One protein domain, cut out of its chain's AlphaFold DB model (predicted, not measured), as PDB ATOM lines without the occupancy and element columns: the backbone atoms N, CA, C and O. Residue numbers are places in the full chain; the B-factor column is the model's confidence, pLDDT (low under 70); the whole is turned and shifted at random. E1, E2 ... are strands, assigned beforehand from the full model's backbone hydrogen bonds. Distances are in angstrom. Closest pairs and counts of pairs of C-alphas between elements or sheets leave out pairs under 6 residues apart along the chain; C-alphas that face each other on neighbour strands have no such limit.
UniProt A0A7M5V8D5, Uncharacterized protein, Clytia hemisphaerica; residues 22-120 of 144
ATOM      1  N   ASP A  22      39.611 -13.483 -59.098       52.62
ATOM      2  CA  ASP A  22      40.822 -13.159 -58.366       52.62
ATOM      3  C   ASP A  22      40.487 -12.146 -57.277       52.62
ATOM      4  O   ASP A  22      39.922 -11.088 -57.570       52.62
ATOM      5  N   ALA A  23      40.736 -12.519 -56.019       57.19
ATOM      6  CA  ALA A  23      40.543 -11.647 -54.869       57.19
ATOM      7  C   ALA A  23      41.613 -10.558 -54.932       57.19
ATOM      8  O   ALA A  23      42.576 -10.557 -54.176       57.19
ATOM      9  N   CYS A  24      41.483  -9.699 -55.928       60.28
ATOM     10  CA  CYS A  24      42.345  -8.585 -56.147       60.28
ATOM     11  C   CYS A  24      41.824  -7.424 -55.299       60.28
ATOM     12  O   CYS A  24      40.619  -7.191 -55.155       60.28
ATOM     13  N   SER A  25      42.758  -6.722 -54.695       67.19
ATOM     14  CA  SER A  25      42.574  -5.501 -53.954       67.19
ATOM     15  C   SER A  25      42.326  -4.355 -54.929       67.19
ATOM     16  O   SER A  25      43.054  -4.151 -55.907       67.19
ATOM     17  N   ALA A  26      41.258  -3.604 -54.670       63.66
ATOM     18  CA  ALA A  26      40.976  -2.372 -55.391       63.66
ATOM     19  C   ALA A  26      42.052  -1.317 -55.080       63.66
ATOM     20  O   ALA A  26      42.788  -1.446 -54.099       63.66
ATOM     21  N   ASN A  27      42.117  -0.247 -55.877       64.06
ATOM     22  CA  ASN A  27      43.000   0.883 -55.583       64.06
ATOM     23  C   ASN A  27      42.795   1.353 -54.130       64.06
ATOM     24  O   ASN A  27      41.667   1.527 -53.659       64.06
ATOM     25  N   GLY A  28      43.906   1.467 -53.415       59.91
ATOM     26  CA  GLY A  28      43.965   1.850 -52.020       59.91
ATOM     27  C   GLY A  28      43.638   0.780 -50.996       59.91
ATOM     28  O   GLY A  28      43.672   1.071 -49.805       59.91
ATOM     29  N   SER A  29      43.360  -0.441 -51.444       63.62
ATOM     30  CA  SER A  29      43.285  -1.607 -50.569       63.62
ATOM     31  C   SER A  29      44.682  -2.154 -50.294       63.62
ATOM     32  O   SER A  29      45.596  -1.992 -51.108       63.62
ATOM     33  N   TYR A  30      44.817  -2.820 -49.150       67.19
ATOM     34  CA  TYR A  30      46.047  -3.490 -48.753       67.19
ATOM     35  C   TYR A  30      46.495  -4.520 -49.799       67.19
ATOM     36  O   TYR A  30      45.676  -5.269 -50.334       67.19
ATOM     37  N   CYS A  31      47.793  -4.579 -50.057       71.31
ATOM     38  CA  CYS A  31      48.427  -5.567 -50.919       71.31
ATOM     39  C   CYS A  31      49.748  -6.037 -50.301       71.31
ATOM     40  O   CYS A  31      50.356  -5.317 -49.511       71.31
ATOM     41  N   GLU A  32      50.185  -7.244 -50.660       70.94
ATOM     42  CA  GLU A  32      51.489  -7.811 -50.285       70.94
ATOM     43  C   GLU A  32      52.424  -7.951 -51.492       70.94
ATOM     44  O   GLU A  32      53.609  -8.239 -51.345       70.94
ATOM     45  N   LYS A  33      51.893  -7.817 -52.705       70.81
ATOM     46  CA  LYS A  33      52.609  -7.899 -53.981       70.81
ATOM     47  C   LYS A  33      51.765  -7.246 -55.069       70.81
ATOM     48  O   LYS A  33      50.542  -7.205 -54.977       70.81
ATOM     49  N   ASP A  34      52.405  -6.811 -56.151       71.62
ATOM     50  CA  ASP A  34      51.729  -6.127 -57.268       71.62
ATOM     51  C   ASP A  34      50.563  -6.937 -57.852       71.62
ATOM     52  O   ASP A  34      49.533  -6.388 -58.228       71.62
ATOM     53  N   SER A  35      50.690  -8.268 -57.875       70.38
ATOM     54  CA  SER A  35      49.639  -9.156 -58.384       70.38
ATOM     55  C   SER A  35      48.386  -9.210 -57.509       70.38
ATOM     56  O   SER A  35      47.393  -9.791 -57.938       70.38
ATOM     57  N   ASP A  36      48.435  -8.685 -56.281       74.69
ATOM     58  CA  ASP A  36      47.239  -8.550 -55.453       74.69
ATOM     59  C   ASP A  36      46.353  -7.408 -55.948       74.69
ATOM     60  O   ASP A  36      45.195  -7.363 -55.573       74.69
ATOM     61  N   CYS A  37      46.833  -6.498 -56.796       74.69
ATOM     62  CA  CYS A  37      46.053  -5.354 -57.251       74.69
ATOM     63  C   CYS A  37      45.234  -5.657 -58.514       74.69
ATOM     64  O   CYS A  37      45.679  -6.358 -59.421       74.69
ATOM     65  N   CYS A  38      43.999  -5.144 -58.572       70.69
ATOM     66  CA  CYS A  38      43.015  -5.550 -59.583       70.69
ATOM     67  C   CYS A  38      43.325  -5.174 -61.028       70.69
ATOM     68  O   CYS A  38      42.813  -5.836 -61.935       70.69
ATOM     69  N   THR A  39      44.097  -4.119 -61.284       66.88
ATOM     70  CA  THR A  39      44.485  -3.790 -62.655       66.88
ATOM     71  C   THR A  39      45.926  -4.208 -62.901       66.88
ATOM     72  O   THR A  39      46.790  -4.064 -62.047       66.88
ATOM     73  N   THR A  40      46.218  -4.672 -64.119       52.53
ATOM     74  CA  THR A  40      47.579  -5.028 -64.580       52.53
ATOM     75  C   THR A  40      48.573  -3.862 -64.559       52.53
ATOM     76  O   THR A  40      49.733  -4.015 -64.930       52.53
ATOM     77  N   THR A  41      48.079  -2.682 -64.218       54.34
ATOM     78  CA  THR A  41      48.792  -1.419 -64.126       54.34
ATOM     79  C   THR A  41      48.873  -0.893 -62.694       54.34
ATOM     80  O   THR A  41      49.553   0.104 -62.469       54.34
ATOM     81  N   ASP A  42      48.184  -1.519 -61.741       65.12
ATOM     82  CA  ASP A  42      48.367  -1.202 -60.333       65.12
ATOM     83  C   ASP A  42      49.625  -1.909 -59.811       65.12
ATOM     84  O   ASP A  42      49.881  -3.064 -60.156       65.12
ATOM     85  N   TRP A  43      50.396  -1.235 -58.960       66.19
ATOM     86  CA  TRP A  43      51.485  -1.852 -58.199       66.19
ATOM     87  C   TRP A  43      51.279  -1.638 -56.704       66.19
ATOM     88  O   TRP A  43      50.542  -0.746 -56.272       66.19
ATOM     89  N   CYS A  44      51.916  -2.488 -55.913       71.00
ATOM     90  CA  CYS A  44      51.827  -2.441 -54.474       71.00
ATOM     91  C   CYS A  44      52.885  -1.491 -53.916       71.00
ATOM     92  O   CYS A  44      54.088  -1.746 -53.993       71.00
ATOM     93  N   VAL A  45      52.434  -0.366 -53.364       67.38
ATOM     94  CA  VAL A  45      53.325   0.684 -52.868       67.38
ATOM     95  C   VAL A  45      53.731   0.376 -51.432       67.38
ATOM     96  O   VAL A  45      52.919   0.507 -50.518       67.38
ATOM     97  N   GLY A  46      54.989  -0.005 -51.217       55.56
ATOM     98  CA  GLY A  46      55.554  -0.288 -49.897       55.56
ATOM     99  C   GLY A  46      57.081  -0.220 -49.906       55.56
ATOM    100  O   GLY A  46      57.724  -0.399 -50.940       55.56
ATOM    101  N   THR A  47      57.692   0.072 -48.758       43.59
ATOM    102  CA  THR A  47      59.156   0.064 -48.629       43.59
ATOM    103  C   THR A  47      59.663  -1.366 -48.410       43.59
ATOM    104  O   THR A  47      59.172  -2.034 -47.499       43.59
ATOM    105  N   PRO A  48      60.673  -1.846 -49.162       41.34
ATOM    106  CA  PRO A  48      61.252  -3.171 -48.940       41.34
ATOM    107  C   PRO A  48      61.789  -3.311 -47.502       41.34
ATOM    108  O   PRO A  48      62.303  -2.329 -46.957       41.34
ATOM    109  N   PRO A  49      61.731  -4.510 -46.879       43.81
ATOM    110  CA  PRO A  49      61.532  -5.836 -47.487       43.81
ATOM    111  C   PRO A  49      60.105  -6.410 -47.419       43.81
ATOM    112  O   PRO A  49      59.864  -7.460 -48.010       43.81
ATOM    113  N   ASN A  50      59.178  -5.754 -46.720       46.28
ATOM    114  CA  ASN A  50      57.780  -6.168 -46.665       46.28
ATOM    115  C   ASN A  50      56.990  -5.293 -47.634       46.28
ATOM    116  O   ASN A  50      56.726  -4.127 -47.357       46.28
ATOM    117  N   TYR A  51      56.611  -5.863 -48.773       51.91
ATOM    118  CA  TYR A  51      55.710  -5.258 -49.760       51.91
ATOM    119  C   TYR A  51      54.262  -5.135 -49.234       51.91
ATOM    120  O   TYR A  51      53.322  -5.134 -50.011       51.91
ATOM    121  N   SER A  52      54.073  -5.066 -47.915       55.75
ATOM    122  CA  SER A  52      52.805  -4.773 -47.255       55.75
ATOM    123  C   SER A  52      52.510  -3.286 -47.445       55.75
ATOM    124  O   SER A  52      53.134  -2.437 -46.801       55.75
ATOM    125  N   GLY A  53      51.623  -2.985 -48.385       65.75
ATOM    126  CA  GLY A  53      51.384  -1.647 -48.908       65.75
ATOM    127  C   GLY A  53      49.951  -1.453 -49.381       65.75
ATOM    128  O   GLY A  53      49.061  -2.217 -49.013       65.75
ATOM    129  N   ALA A  54      49.719  -0.438 -50.210       68.12
ATOM    130  CA  ALA A  54      48.420  -0.194 -50.835       68.12
ATOM    131  C   ALA A  54      48.526  -0.223 -52.364       68.12
ATOM    132  O   ALA A  54      49.522   0.227 -52.935       68.12
ATOM    133  N   CYS A  55      47.491  -0.738 -53.027       71.38
ATOM    134  CA  CYS A  55      47.426  -0.777 -54.485       71.38
ATOM    135  C   CYS A  55      47.321   0.631 -55.071       71.38
ATOM    136  O   CYS A  55      46.361   1.340 -54.766       71.38
ATOM    137  N   CYS A  56      48.250   1.018 -55.943       72.75
ATOM    138  CA  CYS A  56      48.221   2.310 -56.619       72.75
ATOM    139  C   CYS A  56      48.176   2.172 -58.138       72.75
ATOM    140  O   CYS A  56      48.951   1.414 -58.710       72.75
ATOM    141  N   SER A  57      47.302   2.945 -58.785       67.62
ATOM    142  CA  SER A  57      47.108   2.910 -60.236       67.62
ATOM    143  C   SER A  57      48.171   3.669 -61.013       67.62
ATOM    144  O   SER A  57      48.608   4.744 -60.605       67.62
ATOM    145  N   THR A  58      48.484   3.166 -62.215       57.19
ATOM    146  CA  THR A  58      49.293   3.884 -63.211       57.19
ATOM    147  C   THR A  58      48.854   5.334 -63.354       57.19
ATOM    148  O   THR A  58      47.728   5.609 -63.776       57.19
ATOM    149  N   GLY A  59      49.785   6.245 -63.079       53.50
ATOM    150  CA  GLY A  59      49.606   7.689 -63.217       53.50
ATOM    151  C   GLY A  59      49.679   8.441 -61.891       53.50
ATOM    152  O   GLY A  59      49.978   9.630 -61.912       53.50
ATOM    153  N   ALA A  60      49.477   7.757 -60.765       61.88
ATOM    154  CA  ALA A  60      49.759   8.300 -59.446       61.88
ATOM    155  C   ALA A  60      51.176   7.906 -58.995       61.88
ATOM    156  O   ALA A  60      51.708   6.865 -59.379       61.88
ATOM    157  N   SER A  61      51.803   8.786 -58.226       65.12
ATOM    158  CA  SER A  61      53.193   8.708 -57.795       65.12
ATOM    159  C   SER A  61      53.277   8.248 -56.343       65.12
ATOM    160  O   SER A  61      52.433   8.609 -55.513       65.12
ATOM    161  N   ASP A  62      54.319   7.471 -56.046       65.25
ATOM    162  CA  ASP A  62      54.611   6.959 -54.710       65.25
ATOM    163  C   ASP A  62      54.991   8.073 -53.720       65.25
ATOM    164  O   ASP A  62      55.215   9.236 -54.069       65.25
ATOM    165  N   HIS A  63      55.129   7.704 -52.450       65.25
ATOM    166  CA  HIS A  63      55.533   8.629 -51.397       65.25
ATOM    167  C   HIS A  63      56.901   9.260 -51.621       65.25
ATOM    168  O   HIS A  63      57.870   8.596 -51.982       65.25
ATOM    169  N   GLY A  64      56.978  10.568 -51.372       63.03
ATOM    170  CA  GLY A  64      58.183  11.357 -51.604       63.03
ATOM    171  C   GLY A  64      58.438  11.699 -53.074       63.03
ATOM    172  O   GLY A  64      59.393  12.424 -53.354       63.03
ATOM    173  N   ALA A  65      57.598  11.244 -54.012       73.94
ATOM    174  CA  ALA A  65      57.638  11.716 -55.389       73.94
ATOM    175  C   ALA A  65      57.154  13.166 -55.479       73.94
ATOM    176  O   ALA A  65      56.302  13.600 -54.707       73.94
ATOM    177  N   THR A  66      57.696  13.930 -56.426       81.44
ATOM    178  CA  THR A  66      57.216  15.290 -56.696       81.44
ATOM    179  C   THR A  66      55.829  15.246 -57.318       81.44
ATOM    180  O   THR A  66      55.583  14.452 -58.220       81.44
ATOM    181  N   CYS A  67      54.948  16.125 -56.859       83.06
ATOM    182  CA  CYS A  67      53.567  16.210 -57.317       83.06
ATOM    183  C   CYS A  67      53.177  17.662 -57.591       83.06
ATOM    184  O   CYS A  67      53.751  18.593 -57.018       83.06
ATOM    185  N   ASN A  68      52.178  17.871 -58.442       85.94
ATOM    186  CA  ASN A  68      51.602  19.192 -58.673       85.94
ATOM    187  C   ASN A  68      50.229  19.321 -58.002       85.94
ATOM    188  O   ASN A  68      49.939  20.374 -57.417       85.94
ATOM    189  N   ASP A  69      49.453  18.240 -58.029       81.94
ATOM    190  CA  ASP A  69      48.085  18.118 -57.550       81.94
ATOM    191  C   ASP A  69      47.886  16.854 -56.697       81.94
ATOM    192  O   ASP A  69      48.611  15.870 -56.798       81.94
ATOM    193  N   HIS A  70      46.855  16.868 -55.848       77.12
ATOM    194  CA  HIS A  70      46.508  15.753 -54.957       77.12
ATOM    195  C   HIS A  70      46.280  14.427 -55.696       77.12
ATOM    196  O   HIS A  70      46.608  13.365 -55.177       77.12
ATOM    197  N   THR A  71      45.750  14.496 -56.916       73.50
ATOM    198  CA  THR A  71      45.484  13.334 -57.771       73.50
ATOM    199  C   THR A  71      46.742  12.716 -58.370       73.50
ATOM    200  O   THR A  71      46.671  11.595 -58.863       73.50
ATOM    201  N   ASP A  72      47.877  13.420 -58.328       75.12
ATOM    202  CA  ASP A  72      49.167  12.876 -58.762       75.12
ATOM    203  C   ASP A  72      49.734  11.879 -57.749       75.12
ATOM    204  O   ASP A  72      50.748  11.254 -58.034       75.12
ATOM    205  N   CYS A  73      49.131  11.749 -56.565       75.12
ATOM    206  CA  CYS A  73      49.644  10.949 -55.461       75.12
ATOM    207  C   CYS A  73      48.711   9.796 -55.137       75.12
ATOM    208  O   CYS A  73      47.500   9.985 -55.024       75.12
ATOM    209  N   CYS A  74      49.289   8.619 -54.897       73.25
ATOM    210  CA  CYS A  74      48.532   7.433 -54.499       73.25
ATOM    211  C   CYS A  74      47.690   7.708 -53.242       73.25
ATOM    212  O   CYS A  74      46.500   7.422 -53.209       73.25
ATOM    213  N   SER A  75      48.269   8.375 -52.242       69.38
ATOM    214  CA  SER A  75      47.576   8.762 -51.007       69.38
ATOM    215  C   SER A  75      46.501   9.836 -51.166       69.38
ATOM    216  O   SER A  75      45.835  10.176 -50.190       69.38
ATOM    217  N   GLY A  76      46.370  10.441 -52.350       71.44
ATOM    218  CA  GLY A  76      45.530  11.616 -52.557       71.44
ATOM    219  C   GLY A  76      46.063  12.883 -51.878       71.44
ATOM    220  O   GLY A  76      45.346  13.879 -51.796       71.44
ATOM    221  N   SER A  77      47.302  12.882 -51.367       78.19
ATOM    222  CA  SER A  77      47.896  14.035 -50.683       78.19
ATOM    223  C   SER A  77      49.192  14.489 -51.351       78.19
ATOM    224  O   SER A  77      50.155  13.735 -51.436       78.19
ATOM    225  N   CYS A  78      49.206  15.750 -51.788       84.06
ATOM    226  CA  CYS A  78      50.318  16.436 -52.423       84.06
ATOM    227  C   CYS A  78      50.557  17.741 -51.664       84.06
ATOM    228  O   CYS A  78      49.707  18.636 -51.679       84.06
ATOM    229  N   SER A  79      51.672  17.842 -50.950       84.31
ATOM    230  CA  SER A  79      51.898  18.932 -49.999       84.31
ATOM    231  C   SER A  79      53.398  19.202 -49.798       84.31
ATOM    232  O   SER A  79      54.250  18.466 -50.288       84.31
ATOM    233  N   GLY A  80      53.732  20.333 -49.170       80.50
ATOM    234  CA  GLY A  80      55.110  20.778 -48.935       80.50
ATOM    235  C   GLY A  80      55.702  21.720 -49.995       80.50
ATOM    236  O   GLY A  80      55.053  22.128 -50.961       80.50
ATOM    237  N   THR A  81      56.968  22.094 -49.777       81.44
ATOM    238  CA  THR A  81      57.801  22.886 -50.706       81.44
ATOM    239  C   THR A  81      59.226  22.314 -50.737       81.44
ATOM    240  O   THR A  81      59.963  22.530 -49.773       81.44
ATOM    241  N   PRO A  82      59.646  21.620 -51.817       82.94
ATOM    242  CA  PRO A  82      58.863  21.280 -53.014       82.94
ATOM    243  C   PRO A  82      57.639  20.410 -52.687       82.94
ATOM    244  O   PRO A  82      57.621  19.741 -51.660       82.94
ATOM    245  N   LYS A  83      56.610  20.461 -53.541       86.31
ATOM    246  CA  LYS A  83      55.393  19.655 -53.384       86.31
ATOM    247  C   LYS A  83      55.720  18.180 -53.600       86.31
ATOM    248  O   LYS A  83      56.204  17.820 -54.674       86.31
ATOM    249  N   LEU A  84      55.458  17.353 -52.597       82.19
ATOM    250  CA  LEU A  84      55.710  15.918 -52.618       82.19
ATOM    251  C   LEU A  84      54.449  15.135 -52.232       82.19
ATOM    252  O   LEU A  84      53.573  15.646 -51.533       82.19
ATOM    253  N   CYS A  85      54.368  13.887 -52.685       79.94
ATOM    254  CA  CYS A  85      53.327  12.958 -52.274       79.94
ATOM    255  C   CYS A  85      53.543  12.518 -50.828       79.94
ATOM    256  O   CYS A  85      54.530  11.849 -50.506       79.94
ATOM    257  N   GLU A  86      52.611  12.879 -49.950       74.56
ATOM    258  CA  GLU A  86      52.727  12.668 -48.506       74.56
ATOM    259  C   GLU A  86      51.708  11.643 -48.004       74.56
ATOM    260  O   GLU A  86      50.591  11.533 -48.511       74.56
ATOM    261  N   CYS A  87      52.106  10.883 -46.991       74.62
ATOM    262  CA  CYS A  87      51.204  10.046 -46.210       74.62
ATOM    263  C   CYS A  87      50.593  10.848 -45.077       74.62
ATOM    264  O   CYS A  87      51.248  11.716 -44.493       74.62
ATOM    265  N   LYS A  88      49.398  10.454 -44.657       76.88
ATOM    266  CA  LYS A  88      48.946  10.734 -43.305       76.88
ATOM    267  C   LYS A  88      49.728   9.884 -42.310       76.88
ATOM    268  O   LYS A  88      50.010   8.708 -42.533       76.88
ATOM    269  N   THR A  89      50.095  10.509 -41.204       77.25
ATOM    270  CA  THR A  89      50.840   9.876 -40.117       77.25
ATOM    271  C   THR A  89      49.901   9.142 -39.166       77.25
ATOM    272  O   THR A  89      48.686   9.362 -39.171       77.25
ATOM    273  N   ASN A  90      50.465   8.296 -38.304       75.62
ATOM    274  CA  ASN A  90      49.728   7.642 -37.229       75.62
ATOM    275  C   ASN A  90      48.867   8.637 -36.421       75.62
ATOM    276  O   ASN A  90      49.306   9.738 -36.088       75.62
ATOM    277  N   GLY A  91      47.628   8.250 -36.119       71.50
ATOM    278  CA  GLY A  91      46.660   9.062 -35.385       71.50
ATOM    279  C   GLY A  91      45.942  10.132 -36.216       71.50
ATOM    280  O   GLY A  91      45.044  10.784 -35.679       71.50
ATOM    281  N   SER A  92      46.292  10.298 -37.495       80.38
ATOM    282  CA  SER A  92      45.577  11.183 -38.423       80.38
ATOM    283  C   SER A  92      44.258  10.565 -38.868       80.38
ATOM    284  O   SER A  92      44.198   9.361 -39.110       80.38
ATOM    285  N   ASP A  93      43.224  11.388 -39.032       83.25
ATOM    286  CA  ASP A  93      41.934  10.940 -39.551       83.25
ATOM    287  C   ASP A  93      42.061  10.416 -40.980       83.25
ATOM    288  O   ASP A  93      42.734  11.022 -41.816       83.25
ATOM    289  N   CYS A  94      41.375   9.326 -41.290       79.31
ATOM    290  CA  CYS A  94      41.455   8.684 -42.596       79.31
ATOM    291  C   CYS A  94      40.087   8.186 -43.058       79.31
ATOM    292  O   CYS A  94      39.189   7.910 -42.263       79.31
ATOM    293  N   THR A  95      39.943   8.048 -44.368       77.94
ATOM    294  CA  THR A  95      38.781   7.442 -45.023       77.94
ATOM    295  C   THR A  95      39.160   6.108 -45.661       77.94
ATOM    296  O   THR A  95      38.314   5.217 -45.736       77.94
ATOM    297  N   SER A  96      40.421   5.963 -46.084       68.69
ATOM    298  CA  SER A  96      40.966   4.757 -46.713       68.69
ATOM    299  C   SER A  96      42.421   4.489 -46.307       68.69
ATOM    300  O   SER A  96      43.151   5.418 -45.958       68.69
ATOM    301  N   ASP A  97      42.849   3.224 -46.378       68.69
ATOM    302  CA  ASP A  97      44.207   2.769 -46.039       68.69
ATOM    303  C   ASP A  97      45.289   3.437 -46.905       68.69
ATOM    304  O   ASP A  97      46.393   3.703 -46.433       68.69
ATOM    305  N   ILE A  98      44.963   3.808 -48.148       67.25
ATOM    306  CA  ILE A  98      45.905   4.481 -49.056       67.25
ATOM    307  C   ILE A  98      46.382   5.841 -48.551       67.25
ATOM    308  O   ILE A  98      47.496   6.260 -48.854       67.25
ATOM    309  N   GLU A  99      45.566   6.530 -47.751       72.94
ATOM    310  CA  GLU A  99      45.966   7.798 -47.143       72.94
ATOM    311  C   GLU A  99      47.047   7.577 -46.076       72.94
ATOM    312  O   GLU A  99      47.802   8.495 -45.768       72.94
ATOM    313  N   CYS A 100      47.111   6.369 -45.516       74.38
ATOM    314  CA  CYS A 100      47.870   5.991 -44.333       74.38
ATOM    315  C   CYS A 100      49.161   5.204 -44.650       74.38
ATOM    316  O   CYS A 100      50.032   5.099 -43.788       74.38
ATOM    317  N   CYS A 101      49.320   4.705 -45.880       69.00
ATOM    318  CA  CYS A 101      50.532   4.085 -46.440       69.00
ATOM    319  C   CYS A 101      51.068   2.862 -45.683       69.00
ATOM    320  O   CYS A 101      50.839   1.732 -46.092       69.00
ATOM    321  N   SER A 102      51.806   3.091 -44.591       65.00
ATOM    322  CA  SER A 102      52.362   2.062 -43.701       65.00
ATOM    323  C   SER A 102      51.450   1.784 -42.501       65.00
ATOM    324  O   SER A 102      51.744   0.921 -41.678       65.00
ATOM    325  N   TYR A 103      50.355   2.534 -42.384       70.19
ATOM    326  CA  TYR A 103      49.344   2.422 -41.342       70.19
ATOM    327  C   TYR A 103      48.021   1.950 -41.967       70.19
ATOM    328  O   TYR A 103      47.731   2.266 -43.118       70.19
ATOM    329  N   LEU A 104      47.189   1.242 -41.202       73.00
ATOM    330  CA  LEU A 104      45.816   0.929 -41.599       73.00
ATOM    331  C   LEU A 104      44.865   2.044 -41.186       73.00
ATOM    332  O   LEU A 104      44.947   2.569 -40.076       73.00
ATOM    333  N   CYS A 105      43.890   2.337 -42.031       76.88
ATOM    334  CA  CYS A 105      42.777   3.197 -41.706       76.88
ATOM    335  C   CYS A 105      41.719   2.448 -40.884       76.88
ATOM    336  O   CYS A 105      40.756   1.878 -41.409       76.88
ATOM    337  N   ASN A 106      41.881   2.467 -39.562       81.94
ATOM    338  CA  ASN A 106      41.077   1.662 -38.650       81.94
ATOM    339  C   ASN A 106      40.058   2.498 -37.866       81.94
ATOM    340  O   ASN A 106      40.275   3.681 -37.594       81.94
ATOM    341  N   ILE A 107      38.933   1.884 -37.487       82.00
ATOM    342  CA  ILE A 107      37.918   2.528 -36.645       82.00
ATOM    343  C   ILE A 107      38.447   2.567 -35.211       82.00
ATOM    344  O   ILE A 107      38.592   1.530 -34.570       82.00
ATOM    345  N   VAL A 108      38.694   3.770 -34.699       81.38
ATOM    346  CA  VAL A 108      39.190   3.997 -33.330       81.38
ATOM    347  C   VAL A 108      38.086   4.429 -32.365       81.38
ATOM    348  O   VAL A 108      38.238   4.304 -31.153       81.38
ATOM    349  N   SER A 109      36.952   4.903 -32.884       79.75
ATOM    350  CA  SER A 109      35.748   5.204 -32.105       79.75
ATOM    351  C   SER A 109      34.507   4.895 -32.929       79.75
ATOM    352  O   SER A 109      34.502   5.079 -34.142       79.75
ATOM    353  N   THR A 110      33.446   4.407 -32.288       77.00
ATOM    354  CA  THR A 110      32.184   4.055 -32.961       77.00
ATOM    355  C   THR A 110      31.065   5.063 -32.712       77.00
ATOM    356  O   THR A 110      30.024   4.975 -33.365       77.00
ATOM    357  N   GLN A 111      31.255   6.036 -31.810       70.94
ATOM    358  CA  GLN A 111      30.283   7.099 -31.521       70.94
ATOM    359  C   GLN A 111      30.984   8.421 -31.133       70.94
ATOM    360  O   GLN A 111      31.316   8.603 -29.960       70.94
ATOM    361  N   PRO A 112      31.185   9.368 -32.072       74.56
ATOM    362  CA  PRO A 112      30.984   9.241 -33.522       74.56
ATOM    363  C   PRO A 112      31.927   8.199 -34.145       74.56
ATOM    364  O   PRO A 112      32.944   7.853 -33.547       74.56
ATOM    365  N   ILE A 113      31.579   7.685 -35.332       77.06
ATOM    366  CA  ILE A 113      32.482   6.803 -36.085       77.06
ATOM    367  C   ILE A 113      33.701   7.630 -36.489       77.06
ATOM    368  O   ILE A 113      33.593   8.519 -37.332       77.06
ATOM    369  N   GLU A 114      34.839   7.331 -35.880       81.69
ATOM    370  CA  GLU A 114      36.114   7.992 -36.120       81.69
ATOM    371  C   GLU A 114      37.114   6.954 -36.623       81.69
ATOM    372  O   GLU A 114      37.278   5.885 -36.024       81.69
ATOM    373  N   ARG A 115      37.756   7.263 -37.748       83.56
ATOM    374  CA  ARG A 115      38.752   6.413 -38.395       83.56
ATOM    375  C   ARG A 115      40.090   7.120 -38.379       83.56
ATOM    376  O   ARG A 115      40.152   8.290 -38.748       83.56
ATOM    377  N   ARG A 116      41.147   6.417 -37.983       84.19
ATOM    378  CA  ARG A 116      42.508   6.958 -37.958       84.19
ATOM    379  C   ARG A 116      43.507   5.989 -38.562       84.19
ATOM    380  O   ARG A 116      43.296   4.780 -38.526       84.19
ATOM    381  N   CYS A 117      44.607   6.530 -39.066       82.12
ATOM    382  CA  CYS A 117      45.779   5.751 -39.432       82.12
ATOM    383  C   CYS A 117      46.384   5.128 -38.165       82.12
ATOM    384  O   CYS A 117      46.855   5.852 -37.287       82.12
ATOM    385  N   VAL A 118      46.370   3.805 -38.047       79.44
ATOM    386  CA  VAL A 118      46.914   3.043 -36.916       79.44
ATOM    387  C   VAL A 118      47.998   2.096 -37.423       79.44
ATOM    388  O   VAL A 118      47.881   1.524 -38.502       79.44
ATOM    389  N   GLU A 119      49.080   1.946 -36.663       74.94
ATOM    390  CA  GLU A 119      50.151   0.998 -36.984       74.94
ATOM    391  C   GLU A 119      49.624  -0.428 -36.926       74.94
ATOM    392  O   GLU A 119      48.856  -0.772 -36.028       74.94
ATOM    393  N   GLN A 120      49.999  -1.234 -37.919       62.53
ATOM    394  CA  GLN A 120      49.736  -2.664 -37.898       62.53
ATOM    395  C   GLN A 120      50.519  -3.261 -36.735       62.53
ATOM    396  O   GLN A 120      51.723  -3.491 -36.817       62.53
TER     397      GLN A 120
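AT A GLANCE: This is residues 22 to 120 of the 144 residues of an uncharacterized protein of Clytia hemisphaerica (UniProt A0A7M5V8D5). Little regular structure: a long hairpin, E3 and E4, and a small one, E1 and E2, are separate two-stranded sheets in a body mostly of loops. Residues 30 to 31 pair with E2, and residues 57 to 102 make the long loop between the hairpins. The 99 printed residues hold no named helix and four strands, E1 to E4 in order, both sheets antiparallel; the class is all strand, with only 22 residues in named elements. It is compact, radius of gyration of the C-alphas 13.3 A, spanning 39 by 39 by 23 A.

IN THESE COORDINATES: E3, residues 103 to 110, runs 19.2 A from C-alpha 103 at (49.344, 2.422, -41.342). E4, residues 113 to 119, runs 18.6 A to C-alpha 119 at (50.151, 0.998, -36.984). E1 is residues 43 to 45, 6.2 A; E2 is residues 53 to 56, 9.2 A.

HOW THE PARTS SIT: Hairpin E3 and E4 is antiparallel at 148 degrees, with N 106 and O 116 within hydrogen-bond range at 2.9 A. Hairpin E1 and E2 is antiparallel at 135 degrees, with N 43 and O 56 at 3.0 A. E2 and E3 are apart.

THE WHOLE: The printed part has no cut. E2 to E3 is a long link. In this model 39 printed residues have pLDDT under 70, among them 45 to 54.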